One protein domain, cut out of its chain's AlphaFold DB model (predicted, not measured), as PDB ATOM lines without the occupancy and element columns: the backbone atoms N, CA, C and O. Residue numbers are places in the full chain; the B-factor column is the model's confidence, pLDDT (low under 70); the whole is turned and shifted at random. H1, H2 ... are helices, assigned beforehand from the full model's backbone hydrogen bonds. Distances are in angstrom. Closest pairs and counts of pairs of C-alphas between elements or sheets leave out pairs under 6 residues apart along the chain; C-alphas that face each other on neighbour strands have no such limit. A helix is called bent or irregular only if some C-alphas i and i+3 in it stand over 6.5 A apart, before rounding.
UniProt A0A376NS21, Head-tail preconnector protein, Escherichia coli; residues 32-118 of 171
ATOM      1  N   ALA A  32      14.407   4.039   5.302       86.88
ATOM      2  CA  ALA A  32      14.317   2.583   5.434       86.88
ATOM      3  C   ALA A  32      12.953   2.144   5.999       86.88
ATOM      4  O   ALA A  32      12.352   1.198   5.496       86.88
ATOM      5  N   VAL A  33      12.434   2.873   6.995       86.19
ATOM      6  CA  VAL A  33      11.094   2.628   7.550       86.19
ATOM      7  C   VAL A  33      10.009   2.897   6.508       86.19
ATOM      8  O   VAL A  33       9.162   2.036   6.301       86.19
ATOM      9  N   ALA A  34      10.056   4.046   5.826       84.50
ATOM     10  CA  ALA A  34       9.102   4.416   4.778       84.50
ATOM     11  C   ALA A  34       9.036   3.373   3.645       84.50
ATOM     12  O   ALA A  34       7.949   2.927   3.273       84.50
ATOM     13  N   ALA A  35      10.195   2.901   3.174       81.94
ATOM     14  CA  ALA A  35      10.281   1.851   2.160       81.94
ATOM     15  C   ALA A  35       9.631   0.530   2.616       81.94
ATOM     16  O   ALA A  35       8.999  -0.157   1.817       81.94
ATOM     17  N   GLY A  36       9.751   0.183   3.903       81.25
ATOM     18  CA  GLY A  36       9.132  -1.017   4.471       81.25
ATOM     19  C   GLY A  36       7.633  -0.875   4.754       81.25
ATOM     20  O   GLY A  36       6.886  -1.839   4.604       81.25
ATOM     21  N   SER A  37       7.174   0.316   5.145       80.75
ATOM     22  CA  SER A  37       5.783   0.566   5.540       80.75
ATOM     23  C   SER A  37       4.865   0.991   4.392       80.75
ATOM     24  O   SER A  37       3.676   1.205   4.628       80.75
ATOM     25  N   ARG A  38       5.390   1.111   3.160       76.69
ATOM     26  CA  ARG A  38       4.688   1.675   1.986       76.69
ATOM     27  C   ARG A  38       4.179   3.103   2.212       76.69
ATOM     28  O   ARG A  38       3.204   3.530   1.601       76.69
ATOM     29  N   MET A  39       4.836   3.841   3.103       78.81
ATOM     30  CA  MET A  39       4.578   5.260   3.320       78.81
ATOM     31  C   MET A  39       5.631   6.084   2.589       78.81
ATOM     32  O   MET A  39       6.775   5.665   2.444       78.81
ATOM     33  N   SER A  40       5.272   7.293   2.178       81.44
ATOM     34  CA  SER A  40       6.230   8.264   1.657       81.44
ATOM     35  C   SER A  40       7.161   8.769   2.770       81.44
ATOM     36  O   SER A  40       6.737   8.996   3.912       81.44
ATOM     37  N   PHE A  41       8.441   8.974   2.445       81.81
ATOM     38  CA  PHE A  41       9.421   9.564   3.362       81.81
ATOM     39  C   PHE A  41       8.973  10.954   3.812       81.81
ATOM     40  O   PHE A  41       9.028  11.255   5.000       81.81
ATOM     41  N   SER A  42       8.490  11.779   2.888       81.00
ATOM     42  CA  SER A  42       8.025  13.135   3.153       81.00
ATOM     43  C   SER A  42       6.864  13.150   4.144       81.00
ATOM     44  O   SER A  42       6.847  13.988   5.046       81.00
ATOM     45  N   SER A  43       5.940  12.184   4.069       79.44
ATOM     46  CA  SER A  43       4.862  12.054   5.058       79.44
ATOM     47  C   SER A  43       5.357  11.496   6.395       79.44
ATOM     48  O   SER A  43       4.955  12.005   7.441       79.44
ATOM     49  N   ALA A  44       6.261  10.511   6.392       80.31
ATOM     50  CA  ALA A  44       6.823   9.928   7.615       80.31
ATOM     51  C   ALA A  44       7.724  10.913   8.389       80.31
ATOM     52  O   ALA A  44       7.667  10.998   9.616       80.31
ATOM     53  N   ALA A  45       8.539  11.685   7.674       81.75
ATOM     54  CA  ALA A  45       9.459  12.676   8.221       81.75
ATOM     55  C   ALA A  45       8.819  14.064   8.394       81.75
ATOM     56  O   ALA A  45       9.445  14.938   8.995       81.75
ATOM     57  N   ARG A  46       7.599  14.272   7.865       78.50
ATOM     58  CA  ARG A  46       6.940  15.584   7.702       78.50
ATOM     59  C   ARG A  46       7.843  16.622   7.026       78.50
ATOM     60  O   ARG A  46       7.838  17.793   7.396       78.50
ATOM     61  N   ASN A  47       8.631  16.180   6.053       78.62
ATOM     62  CA  ASN A  47       9.595  17.008   5.343       78.62
ATOM     63  C   ASN A  47       9.284  16.985   3.847       78.62
ATOM     64  O   ASN A  47       9.559  15.995   3.185       78.62
ATOM     65  N   TYR A  48       8.736  18.079   3.326       73.06
ATOM     66  CA  TYR A  48       8.297  18.193   1.933       73.06
ATOM     67  C   TYR A  48       9.320  18.941   1.068       73.06
ATOM     68  O   TYR A  48       8.965  19.797   0.261       73.06
ATOM     69  N   ASN A  49      10.605  18.635   1.238       73.62
ATOM     70  CA  ASN A  49      11.675  19.226   0.437       73.62
ATOM     71  C   ASN A  49      11.922  18.400  -0.834       73.62
ATOM     72  O   ASN A  49      12.113  17.190  -0.767       73.62
ATOM     73  N   GLY A  50      11.961  19.051  -1.998       72.31
ATOM     74  CA  GLY A  50      12.241  18.394  -3.276       72.31
ATOM     75  C   GLY A  50      11.712  19.183  -4.471       72.31
ATOM     76  O   GLY A  50      11.004  20.174  -4.314       72.31
ATOM     77  N   THR A  51      12.059  18.748  -5.681       77.75
ATOM     78  CA  THR A  51      11.446  19.284  -6.903       77.75
ATOM     79  C   THR A  51      10.021  18.744  -7.058       77.75
ATOM     80  O   THR A  51       9.705  17.659  -6.566       77.75
ATOM     81  N   TYR A  52       9.166  19.465  -7.792       69.88
ATOM     82  CA  TYR A  52       7.787  19.042  -8.085       69.88
ATOM     83  C   TYR A  52       7.713  17.595  -8.606       69.88
ATOM     84  O   TYR A  52       6.874  16.810  -8.167       69.88
ATOM     85  N   SER A  53       8.623  17.216  -9.509       72.94
ATOM     86  CA  SER A  53       8.660  15.868 -10.087       72.94
ATOM     87  C   SER A  53       8.973  14.789  -9.048       72.94
ATOM     88  O   SER A  53       8.360  13.726  -9.084       72.94
ATOM     89  N   ALA A  54       9.879  15.061  -8.102       78.19
ATOM     90  CA  ALA A  54      10.233  14.114  -7.046       78.19
ATOM     91  C   ALA A  54       9.076  13.914  -6.053       78.19
ATOM     92  O   ALA A  54       8.734  12.779  -5.732       78.19
ATOM     93  N   GLN A  55       8.419  15.002  -5.640       77.00
ATOM     94  CA  GLN A  55       7.238  14.935  -4.769       77.00
ATOM     95  C   GLN A  55       6.075  14.193  -5.438       77.00
ATOM     96  O   GLN A  55       5.353  13.444  -4.785       77.00
ATOM     97  N   ARG A  56       5.894  14.375  -6.753       77.75
ATOM     98  CA  ARG A  56       4.850  13.673  -7.504       77.75
ATOM     99  C   ARG A  56       5.122  12.177  -7.606       77.75
ATOM    100  O   ARG A  56       4.194  11.403  -7.413       77.75
ATOM    101  N   GLN A  57       6.362  11.780  -7.883       78.56
ATOM    102  CA  GLN A  57       6.741  10.368  -7.924       78.56
ATOM    103  C   GLN A  57       6.488   9.689  -6.570       78.56
ATOM    104  O   GLN A  57       5.869   8.632  -6.506       78.56
ATOM    105  N   GLU A  58       6.879  10.351  -5.484       81.25
ATOM    106  CA  GLU A  58       6.639   9.870  -4.125       81.25
ATOM    107  C   GLU A  58       5.139   9.756  -3.792       81.25
ATOM    108  O   GLU A  58       4.701   8.779  -3.179       81.25
ATOM    109  N   LEU A  59       4.326  10.727  -4.223       80.75
ATOM    110  CA  LEU A  59       2.876  10.664  -4.057       80.75
ATOM    111  C   LEU A  59       2.275   9.484  -4.837       80.75
ATOM    112  O   LEU A  59       1.429   8.784  -4.286       80.75
ATOM    113  N   VAL A  60       2.727   9.234  -6.072       81.62
ATOM    114  CA  VAL A  60       2.279   8.098  -6.900       81.62
ATOM    115  C   VAL A  60       2.544   6.772  -6.197       81.62
ATOM    116  O   VAL A  60       1.608   6.009  -5.980       81.62
ATOM    117  N   GLU A  61       3.770   6.549  -5.732       80.31
ATOM    118  CA  GLU A  61       4.147   5.299  -5.062       80.31
ATOM    119  C   GLU A  61       3.387   5.081  -3.743       80.31
ATOM    120  O   GLU A  61       2.940   3.971  -3.450       80.31
ATOM    121  N   SER A  62       3.181   6.140  -2.951       79.56
ATOM    122  CA  SER A  62       2.385   6.036  -1.719       79.56
ATOM    123  C   SER A  62       0.893   5.797  -1.984       79.56
ATOM    124  O   SER A  62       0.232   5.096  -1.217       79.56
ATOM    125  N   THR A  63       0.361   6.333  -3.088       82.44
ATOM    126  CA  THR A  63      -1.059   6.196  -3.440       82.44
ATOM    127  C   THR A  63      -1.425   4.760  -3.772       82.44
ATOM    128  O   THR A  63      -2.466   4.292  -3.313       82.44
ATOM    129  N   ASP A  64      -0.557   4.027  -4.465       82.44
ATOM    130  CA  ASP A  64      -0.769   2.602  -4.742       82.44
ATOM    131  C   ASP A  64      -0.955   1.791  -3.448       82.44
ATOM    132  O   ASP A  64      -1.816   0.912  -3.364       82.44
ATOM    133  N   GLY A  65      -0.205   2.133  -2.394       82.94
ATOM    134  CA  GLY A  65      -0.378   1.546  -1.065       82.94
ATOM    135  C   GLY A  65      -1.767   1.811  -0.475       82.94
ATOM    136  O   GLY A  65      -2.403   0.892   0.050       82.94
ATOM    137  N   TYR A  66      -2.264   3.043  -0.598       83.56
ATOM    138  CA  TYR A  66      -3.599   3.415  -0.123       83.56
ATOM    139  C   TYR A  66      -4.719   2.747  -0.924       83.56
ATOM    140  O   TYR A  66      -5.695   2.303  -0.321       83.56
ATOM    141  N   LEU A  67      -4.569   2.612  -2.245       86.62
ATOM    142  CA  LEU A  67      -5.549   1.936  -3.100       86.62
ATOM    143  C   LEU A  67      -5.705   0.457  -2.724       86.62
ATOM    144  O   LEU A  67      -6.824  -0.040  -2.652       86.62
ATOM    145  N   ILE A  68      -4.612  -0.228  -2.376       89.00
ATOM    146  CA  ILE A  68      -4.677  -1.616  -1.888       89.00
ATOM    147  C   ILE A  68      -5.473  -1.701  -0.580       89.00
ATOM    148  O   ILE A  68      -6.338  -2.564  -0.434       89.00
ATOM    149  N   LEU A  69      -5.210  -0.804   0.376       88.81
ATOM    150  CA  LEU A  69      -5.954  -0.770   1.641       88.81
ATOM    151  C   LEU A  69      -7.437  -0.462   1.416       88.81
ATOM    152  O   LEU A  69      -8.303  -1.063   2.056       88.81
ATOM    153  N   GLN A  70      -7.728   0.447   0.490       89.94
ATOM    154  CA  GLN A  70      -9.081   0.777   0.076       89.94
ATOM    155  C   GLN A  70      -9.785  -0.440  -0.537       89.94
ATOM    156  O   GLN A  70     -10.908  -0.738  -0.137       89.94
ATOM    157  N   ASP A  71      -9.138  -1.175  -1.440       90.81
ATOM    158  CA  ASP A  71      -9.697  -2.388  -2.045       90.81
ATOM    159  C   ASP A  71      -9.947  -3.481  -1.004       90.81
ATOM    160  O   ASP A  71     -11.007  -4.115  -1.009       90.81
ATOM    161  N   CYS A  72      -9.026  -3.661  -0.053       93.31
ATOM    162  CA  CYS A  72      -9.230  -4.558   1.082       93.31
ATOM    163  C   CYS A  72     -10.464  -4.153   1.902       93.31
ATOM    164  O   CYS A  72     -11.295  -5.003   2.224       93.31
ATOM    165  N   PHE A  73     -10.622  -2.862   2.203       93.38
ATOM    166  CA  PHE A  73     -11.770  -2.358   2.953       93.38
ATOM    167  C   PHE A  73     -13.084  -2.503   2.171       93.38
ATOM    168  O   PHE A  73     -14.093  -2.945   2.723       93.38
ATOM    169  N   ILE A  74     -13.077  -2.194   0.873       93.56
ATOM    170  CA  ILE A  74     -14.235  -2.370  -0.009       93.56
ATOM    171  C   ILE A  74     -14.643  -3.842  -0.050       93.56
ATOM    172  O   ILE A  74     -15.824  -4.151   0.110       93.56
ATOM    173  N   GLY A  75     -13.683  -4.747  -0.240       93.62
ATOM    174  CA  GLY A  75     -13.928  -6.185  -0.296       93.62
ATOM    175  C   GLY A  75     -14.474  -6.748   1.015       93.62
ATOM    176  O   GLY A  75     -15.393  -7.567   0.982       93.62
ATOM    177  N   ALA A  76     -13.946  -6.290   2.152       95.56
ATOM    178  CA  ALA A  76     -14.301  -6.805   3.472       95.56
ATOM    179  C   ALA A  76     -15.578  -6.188   4.063       95.56
ATOM    180  O   ALA A  76     -16.297  -6.869   4.791       95.56
ATOM    181  N   VAL A  77     -15.866  -4.916   3.775       94.75
ATOM    182  CA  VAL A  77     -16.920  -4.152   4.463       94.75
ATOM    183  C   VAL A  77     -17.958  -3.633   3.478       94.75
ATOM    184  O   VAL A  77     -19.117  -4.049   3.515       94.75
ATOM    185  N   THR A  78     -17.559  -2.748   2.567       94.12
ATOM    186  CA  THR A  78     -18.511  -1.992   1.739       94.12
ATOM    187  C   THR A  78     -19.308  -2.895   0.799       94.12
ATOM    188  O   THR A  78     -20.529  -2.771   0.701       94.12
ATOM    189  N   ARG A  79     -18.638  -3.831   0.120       94.62
ATOM    190  CA  ARG A  79     -19.267  -4.738  -0.848       94.62
ATOM    191  C   ARG A  79     -20.239  -5.723  -0.186       94.62
ATOM    192  O   ARG A  79     -21.347  -5.862  -0.709       94.62
ATOM    193  N   PRO A  80     -19.903  -6.386   0.939       95.12
ATOM    194  CA  PRO A  80     -20.867  -7.195   1.684       95.12
ATOM    195  C   PRO A  80     -22.080  -6.396   2.164       95.12
ATOM    196  O   PRO A  80     -23.209  -6.825   1.939       95.12
ATOM    197  N   VAL A  81     -21.866  -5.214   2.753       95.44
ATOM    198  CA  VAL A  81     -22.958  -4.360   3.253       95.44
ATOM    199  C   VAL A  81     -23.907  -3.966   2.124       95.44
ATOM    200  O   VAL A  81     -25.117  -4.147   2.256       95.44
ATOM    201  N   TYR A  82     -23.370  -3.496   0.994       94.56
ATOM    202  CA  TYR A  82     -24.168  -3.122  -0.173       94.56
ATOM    203  C   TYR A  82     -25.010  -4.291  -0.700       94.56
ATOM    204  O   TYR A  82     -26.206  -4.138  -0.936       94.56
ATOM    205  N   ARG A  83     -24.407  -5.475  -0.847       94.25
ATOM    206  CA  ARG A  83     -25.101  -6.664  -1.365       94.25
ATOM    207  C   ARG A  83     -26.202  -7.145  -0.426       94.25
ATOM    208  O   ARG A  83     -27.294  -7.460  -0.888       94.25
ATOM    209  N   THR A  84     -25.936  -7.174   0.878       94.62
ATOM    210  CA  THR A  84     -26.939  -7.554   1.881       94.62
ATOM    211  C   THR A  84     -28.095  -6.564   1.893       94.62
ATOM    212  O   THR A  84     -29.250  -6.978   1.849       94.62
ATOM    213  N   TRP A  85     -27.799  -5.263   1.885       94.88
ATOM    214  CA  TRP A  85     -28.820  -4.223   1.786       94.88
ATOM    215  C   TRP A  85     -29.677  -4.386   0.526       94.88
ATOM    216  O   TRP A  85     -30.901  -4.438   0.632       94.88
ATOM    217  N   LEU A  86     -29.055  -4.548  -0.645       93.50
ATOM    218  CA  LEU A  86     -29.771  -4.702  -1.910       93.50
ATOM    219  C   LEU A  86     -30.698  -5.925  -1.885       93.50
ATOM    220  O   LEU A  86     -31.872  -5.811  -2.230       93.50
ATOM    221  N   ASN A  87     -30.206  -7.067  -1.402       91.75
ATOM    222  CA  ASN A  87     -31.011  -8.279  -1.259       91.75
ATOM    223  C   ASN A  87     -32.208  -8.075  -0.317       91.75
ATOM    224  O   ASN A  87     -33.301  -8.547  -0.621       91.75
ATOM    225  N   MET A  88     -32.036  -7.352   0.796       94.19
ATOM    226  CA  MET A  88     -33.139  -7.047   1.717       94.19
ATOM    227  C   MET A  88     -34.201  -6.153   1.072       94.19
ATOM    228  O   MET A  88     -35.391  -6.416   1.222       94.19
ATOM    229  N   VAL A  89     -33.793  -5.118   0.334       94.38
ATOM    230  CA  VAL A  89     -34.727  -4.207  -0.350       94.38
ATOM    231  C   VAL A  89     -35.527  -4.951  -1.425       94.38
ATOM    232  O   VAL A  89     -36.732  -4.728  -1.561       94.38
ATOM    233  N   VAL A  90     -34.877  -5.859  -2.158       91.44
ATOM    234  CA  VAL A  90     -35.537  -6.722  -3.148       91.44
ATOM    235  C   VAL A  90     -36.513  -7.685  -2.469       91.44
ATOM    236  O   VAL A  90     -37.664  -7.770  -2.888       91.44
ATOM    237  N   ALA A  91     -36.100  -8.357  -1.391       90.50
ATOM    238  CA  ALA A  91     -36.958  -9.282  -0.645       90.50
ATOM    239  C   ALA A  91     -38.173  -8.587  -0.006       90.50
ATOM    240  O   ALA A  91     -39.260  -9.157   0.038       90.50
ATOM    241  N   ALA A  92     -38.010  -7.342   0.447       93.88
ATOM    242  CA  ALA A  92     -39.092  -6.518   0.982       93.88
ATOM    243  C   ALA A  92     -40.045  -5.970  -0.102       93.88
ATOM    244  O   ALA A  92     -41.029  -5.314   0.230       93.88
ATOM    245  N   GLY A  93     -39.752  -6.185  -1.391       91.50
ATOM    246  CA  GLY A  93     -40.556  -5.669  -2.502       91.50
ATOM    247  C   GLY A  93     -40.490  -4.147  -2.673       91.50
ATOM    248  O   GLY A  93     -41.328  -3.567  -3.363       91.50
ATOM    249  N   LEU A  94     -39.506  -3.485  -2.054       91.94
ATOM    250  CA  LEU A  94     -39.348  -2.026  -2.092       91.94
ATOM    251  C   LEU A  94     -38.683  -1.539  -3.386       91.94
ATOM    252  O   LEU A  94     -38.859  -0.386  -3.777       91.94
ATOM    253  N   LEU A  95     -37.933  -2.413  -4.060       89.50
ATOM    254  CA  LEU A  95     -37.311  -2.134  -5.349       89.50
ATOM    255  C   LEU A  95     -38.031  -2.907  -6.456       89.50
ATOM    256  O   LEU A  95     -38.006  -4.135  -6.486       89.50
ATOM    257  N   LYS A  96     -38.634  -2.179  -7.399       86.88
ATOM    258  CA  LYS A  96     -39.167  -2.762  -8.635       86.88
ATOM    259  C   LYS A  96     -38.031  -2.916  -9.637       86.88
ATOM    260  O   LYS A  96     -37.576  -1.924 -10.200       86.88
ATOM    261  N   ILE A  97     -37.571  -4.147  -9.832       86.69
ATOM    262  CA  ILE A  97     -36.530  -4.457 -10.815       86.69
ATOM    263  C   ILE A  97     -37.178  -4.494 -12.211       86.69
ATOM    264  O   ILE A  97     -38.151  -5.230 -12.394       86.69
ATOM    265  N   PRO A  98     -36.686  -3.707 -13.184       87.50
ATOM    266  CA  PRO A  98     -37.143  -3.778 -14.570       87.50
ATOM    267  C   PRO A  98     -36.912  -5.166 -15.190       87.50
ATOM    268  O   PRO A  98     -35.936  -5.841 -14.869       87.50
ATOM    269  N   SER A  99     -37.801  -5.603 -16.084       86.38
ATOM    270  CA  SER A  99     -37.755  -6.952 -16.677       86.38
ATOM    271  C   SER A  99     -36.582  -7.188 -17.633       86.38
ATOM    272  O   SER A  99     -36.286  -8.330 -17.968       86.38
ATOM    273  N   ASP A 100     -35.943  -6.120 -18.104       91.25
ATOM    274  CA  ASP A 100     -34.797  -6.123 -19.014       91.25
ATOM    275  C   ASP A 100     -33.440  -6.232 -18.294       91.25
ATOM    276  O   ASP A 100     -32.403  -6.355 -18.946       91.25
ATOM    277  N   VAL A 101     -33.423  -6.222 -16.957       86.69
ATOM    278  CA  VAL A 101     -32.191  -6.331 -16.165       86.69
ATOM    279  C   VAL A 101     -31.807  -7.797 -15.952       86.69
ATOM    280  O   VAL A 101     -32.573  -8.582 -15.394       86.69
ATOM    281  N   ASP A 102     -30.573  -8.165 -16.312       88.00
ATOM    282  CA  ASP A 102     -30.007  -9.465 -15.935       88.00
ATOM    283  C   ASP A 102     -29.741  -9.506 -14.423       88.00
ATOM    284  O   ASP A 102     -28.870  -8.803 -13.898       88.00
ATOM    285  N   MET A 103     -30.447 -10.394 -13.726       84.81
ATOM    286  CA  MET A 103     -30.330 -10.604 -12.282       84.81
ATOM    287  C   MET A 103     -28.903 -10.949 -11.831       84.81
ATOM    288  O   MET A 103     -28.529 -10.628 -10.702       84.81
ATOM    289  N   LYS A 104     -28.063 -11.537 -12.697       85.62
ATOM    290  CA  LYS A 104     -26.642 -11.790 -12.388       85.62
ATOM    291  C   LYS A 104     -25.836 -10.501 -12.239       85.62
ATOM    292  O   LYS A 104     -24.838 -10.480 -11.520       85.62
ATOM    293  N   THR A 105     -26.269  -9.429 -12.895       88.00
ATOM    294  CA  THR A 105     -25.608  -8.118 -12.876       88.00
ATOM    295  C   THR A 105     -26.165  -7.174 -11.822       88.00
ATOM    296  O   THR A 105     -25.558  -6.143 -11.559       88.00
ATOM    297  N   LEU A 106     -27.268  -7.533 -11.160       86.56
ATOM    298  CA  LEU A 106     -27.969  -6.665 -10.212       86.56
ATOM    299  C   LEU A 106     -27.065  -6.164  -9.072       86.56
ATOM    300  O   LEU A 106     -27.179  -5.029  -8.629       86.56
ATOM    301  N   CYS A 107     -26.137  -7.008  -8.615       87.44
ATOM    302  CA  CYS A 107     -25.178  -6.679  -7.557       87.44
ATOM    303  C   CYS A 107     -23.885  -6.014  -8.068       87.44
ATOM    304  O   CYS A 107     -22.934  -5.866  -7.286       87.44
ATOM    305  N   ASN A 108     -23.791  -5.691  -9.361       88.00
ATOM    306  CA  ASN A 108     -22.650  -4.972  -9.909       88.00
ATOM    307  C   ASN A 108     -22.739  -3.513  -9.477       88.00
ATOM    308  O   ASN A 108     -23.658  -2.789  -9.840       88.00
ATOM    309  N   ALA A 109     -21.745  -3.090  -8.708       86.75
ATOM    310  CA  ALA A 109     -21.602  -1.718  -8.271       86.75
ATOM    311  C   ALA A 109     -20.155  -1.280  -8.465       86.75
ATOM    312  O   ALA A 109     -19.221  -2.055  -8.240       86.75
ATOM    313  N   THR A 110     -19.990  -0.028  -8.868       85.06
ATOM    314  CA  THR A 110     -18.704   0.660  -8.840       85.06
ATOM    315  C   THR A 110     -18.523   1.261  -7.455       85.06
ATOM    316  O   THR A 110     -19.370   2.025  -6.993       85.06
ATOM    317  N   TYR A 111     -17.420   0.923  -6.793       85.75
ATOM    318  CA  TYR A 111     -17.073   1.475  -5.490       85.75
ATOM    319  C   TYR A 111     -16.068   2.602  -5.693       85.75
ATOM    320  O   TYR A 111     -14.969   2.375  -6.189       85.75
ATOM    321  N   SER A 112     -16.457   3.813  -5.310       78.38
ATOM    322  CA  SER A 112     -15.571   4.972  -5.321       78.38
ATOM    323  C   SER A 112     -15.061   5.212  -3.907       78.38
ATOM    324  O   SER A 112     -15.857   5.288  -2.972       78.38
ATOM    325  N   GLY A 113     -13.751   5.350  -3.750       79.69
ATOM    326  CA  GLY A 113     -13.151   5.829  -2.507       79.69
ATOM    327  C   GLY A 113     -12.293   7.066  -2.752       79.69
ATOM    328  O   GLY A 113     -12.492   7.748  -3.762       79.69
ATOM    329  N   PRO A 114     -11.389   7.394  -1.817       77.69
ATOM    330  CA  PRO A 114     -10.558   8.584  -1.909       77.69
ATOM    331  C   PRO A 114      -9.760   8.596  -3.211       77.69
ATOM    332  O   PRO A 114      -9.087   7.629  -3.556       77.69
ATOM    333  N   VAL A 115      -9.849   9.703  -3.937       77.94
ATOM    334  CA  VAL A 115      -9.095   9.908  -5.173       77.94
ATOM    335  C   VAL A 115      -7.750  10.547  -4.864       77.94
ATOM    336  O   VAL A 115      -7.615  11.279  -3.878       77.94
ATOM    337  N   MET A 116      -6.758  10.281  -5.711       74.94
ATOM    338  CA  MET A 116      -5.452  10.918  -5.592       74.94
ATOM    339  C   MET A 116      -5.614  12.449  -5.637       74.94
ATOM    340  O   MET A 116      -6.227  12.965  -6.575       74.94
ATOM    341  N   PRO A 117      -5.062  13.195  -4.664       68.81
ATOM    342  CA  PRO A 117      -5.050  14.646  -4.727       68.81
ATOM    343  C   PRO A 117      -4.073  15.125  -5.806       68.81
ATOM    344  O   PRO A 117      -2.931  14.672  -5.899       68.81
ATOM    345  N   TRP A 118      -4.522  16.075  -6.615       70.00
ATOM    346  CA  TRP A 118      -3.758  16.602  -7.739       70.00
ATOM    347  C   TRP A 118      -2.833  17.734  -7.298       70.00
ATOM    348  O   TRP A 118      -3.259  18.657  -6.609       70.00
TER     349      TRP A 118
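AT A GLANCE: This is residues 32 to 118 of the 171 residues of the protein "Head-tail preconnector protein" of Escherichia coli (UniProt A0A376NS21). One long helix, H3, bent part way along into two arms at a steep tilt of 43 degrees, makes the length of this domain; two short helices, H1 and H2, meet at a corner near one end of it, with H2 close to its first arm and H1 apart from it, and the last 27 residues, 92 to 118, form a long tail with no named element. The tail turns to one side at the far end of H3, where residues 98 to 105 stand free, and then folds back across the inside of the bend toward the end where H3 begins. The printed part has 87 residues with three named helices, in the order H1, H2, H3, and no named strand; its class is all helix. It is extended, with a radius of gyration of the C-alphas of 20.0 A, and spans 58 by 22 by 18 A.

HOW THE PARTS SIT: Start at the first printed residue, where H1 takes residues 32 to 37. A tight link of 3 residues leads to H2, residues 41 to 45. H1 and H2 only just touch, only at the corner by their link, with 3 pairs of C-alphas within 8 A; look at the C-alphas of Ala 34 and Phe 41, the closest, 5.3 A apart. A short link of 6 residues then leads to H3, residues 52 to 91. By its hydrogen bonds it was assigned as one helix, but it is bent: C-alphas 76 and 79 are 6.9 A apart, against about 5 A in a regular helix. Its arms are H3a, residues 52 to 76, and H3b, residues 79 to 91. They are near each other, at a steep tilt of 43 degrees. H2 and H3a are close but not clearly touching; their closest C-alphas, of Phe 41 and Glu 58, are 8.0 A apart. H1 is apart from H3a and H3b, and H2 is apart from H3b. In H1, H2 and H3b every O i to N i+4 pair is within hydrogen-bond range; in H3a 20 of 21 are.

IN THESE COORDINATES: Find C-alpha 32 at (14.317, 2.583, 5.434), where H1 begins; it runs 8.8 A from first to last C-alpha, and H2 runs 5.8 A. Go on to C-alpha 52 at (7.787, 19.042, -8.085), from which H3a runs 35.9 A to C-alpha 76. H3b runs 18.3 A and ends at C-alpha 91, at (-36.958, -9.282, -0.645).

THE WHOLE: The outline is a rod, and the two C-alphas farthest apart, of Asn 49 and Ser 99, are 58.5 A from each other. Residues 88 to 93, of which 88 to 91 belong to H3, also stand free. The printed part has no cut, and no link between named helices is long. The mean pLDDT of the printed part is 85.0; look for values under 70 at residues 52 and 117.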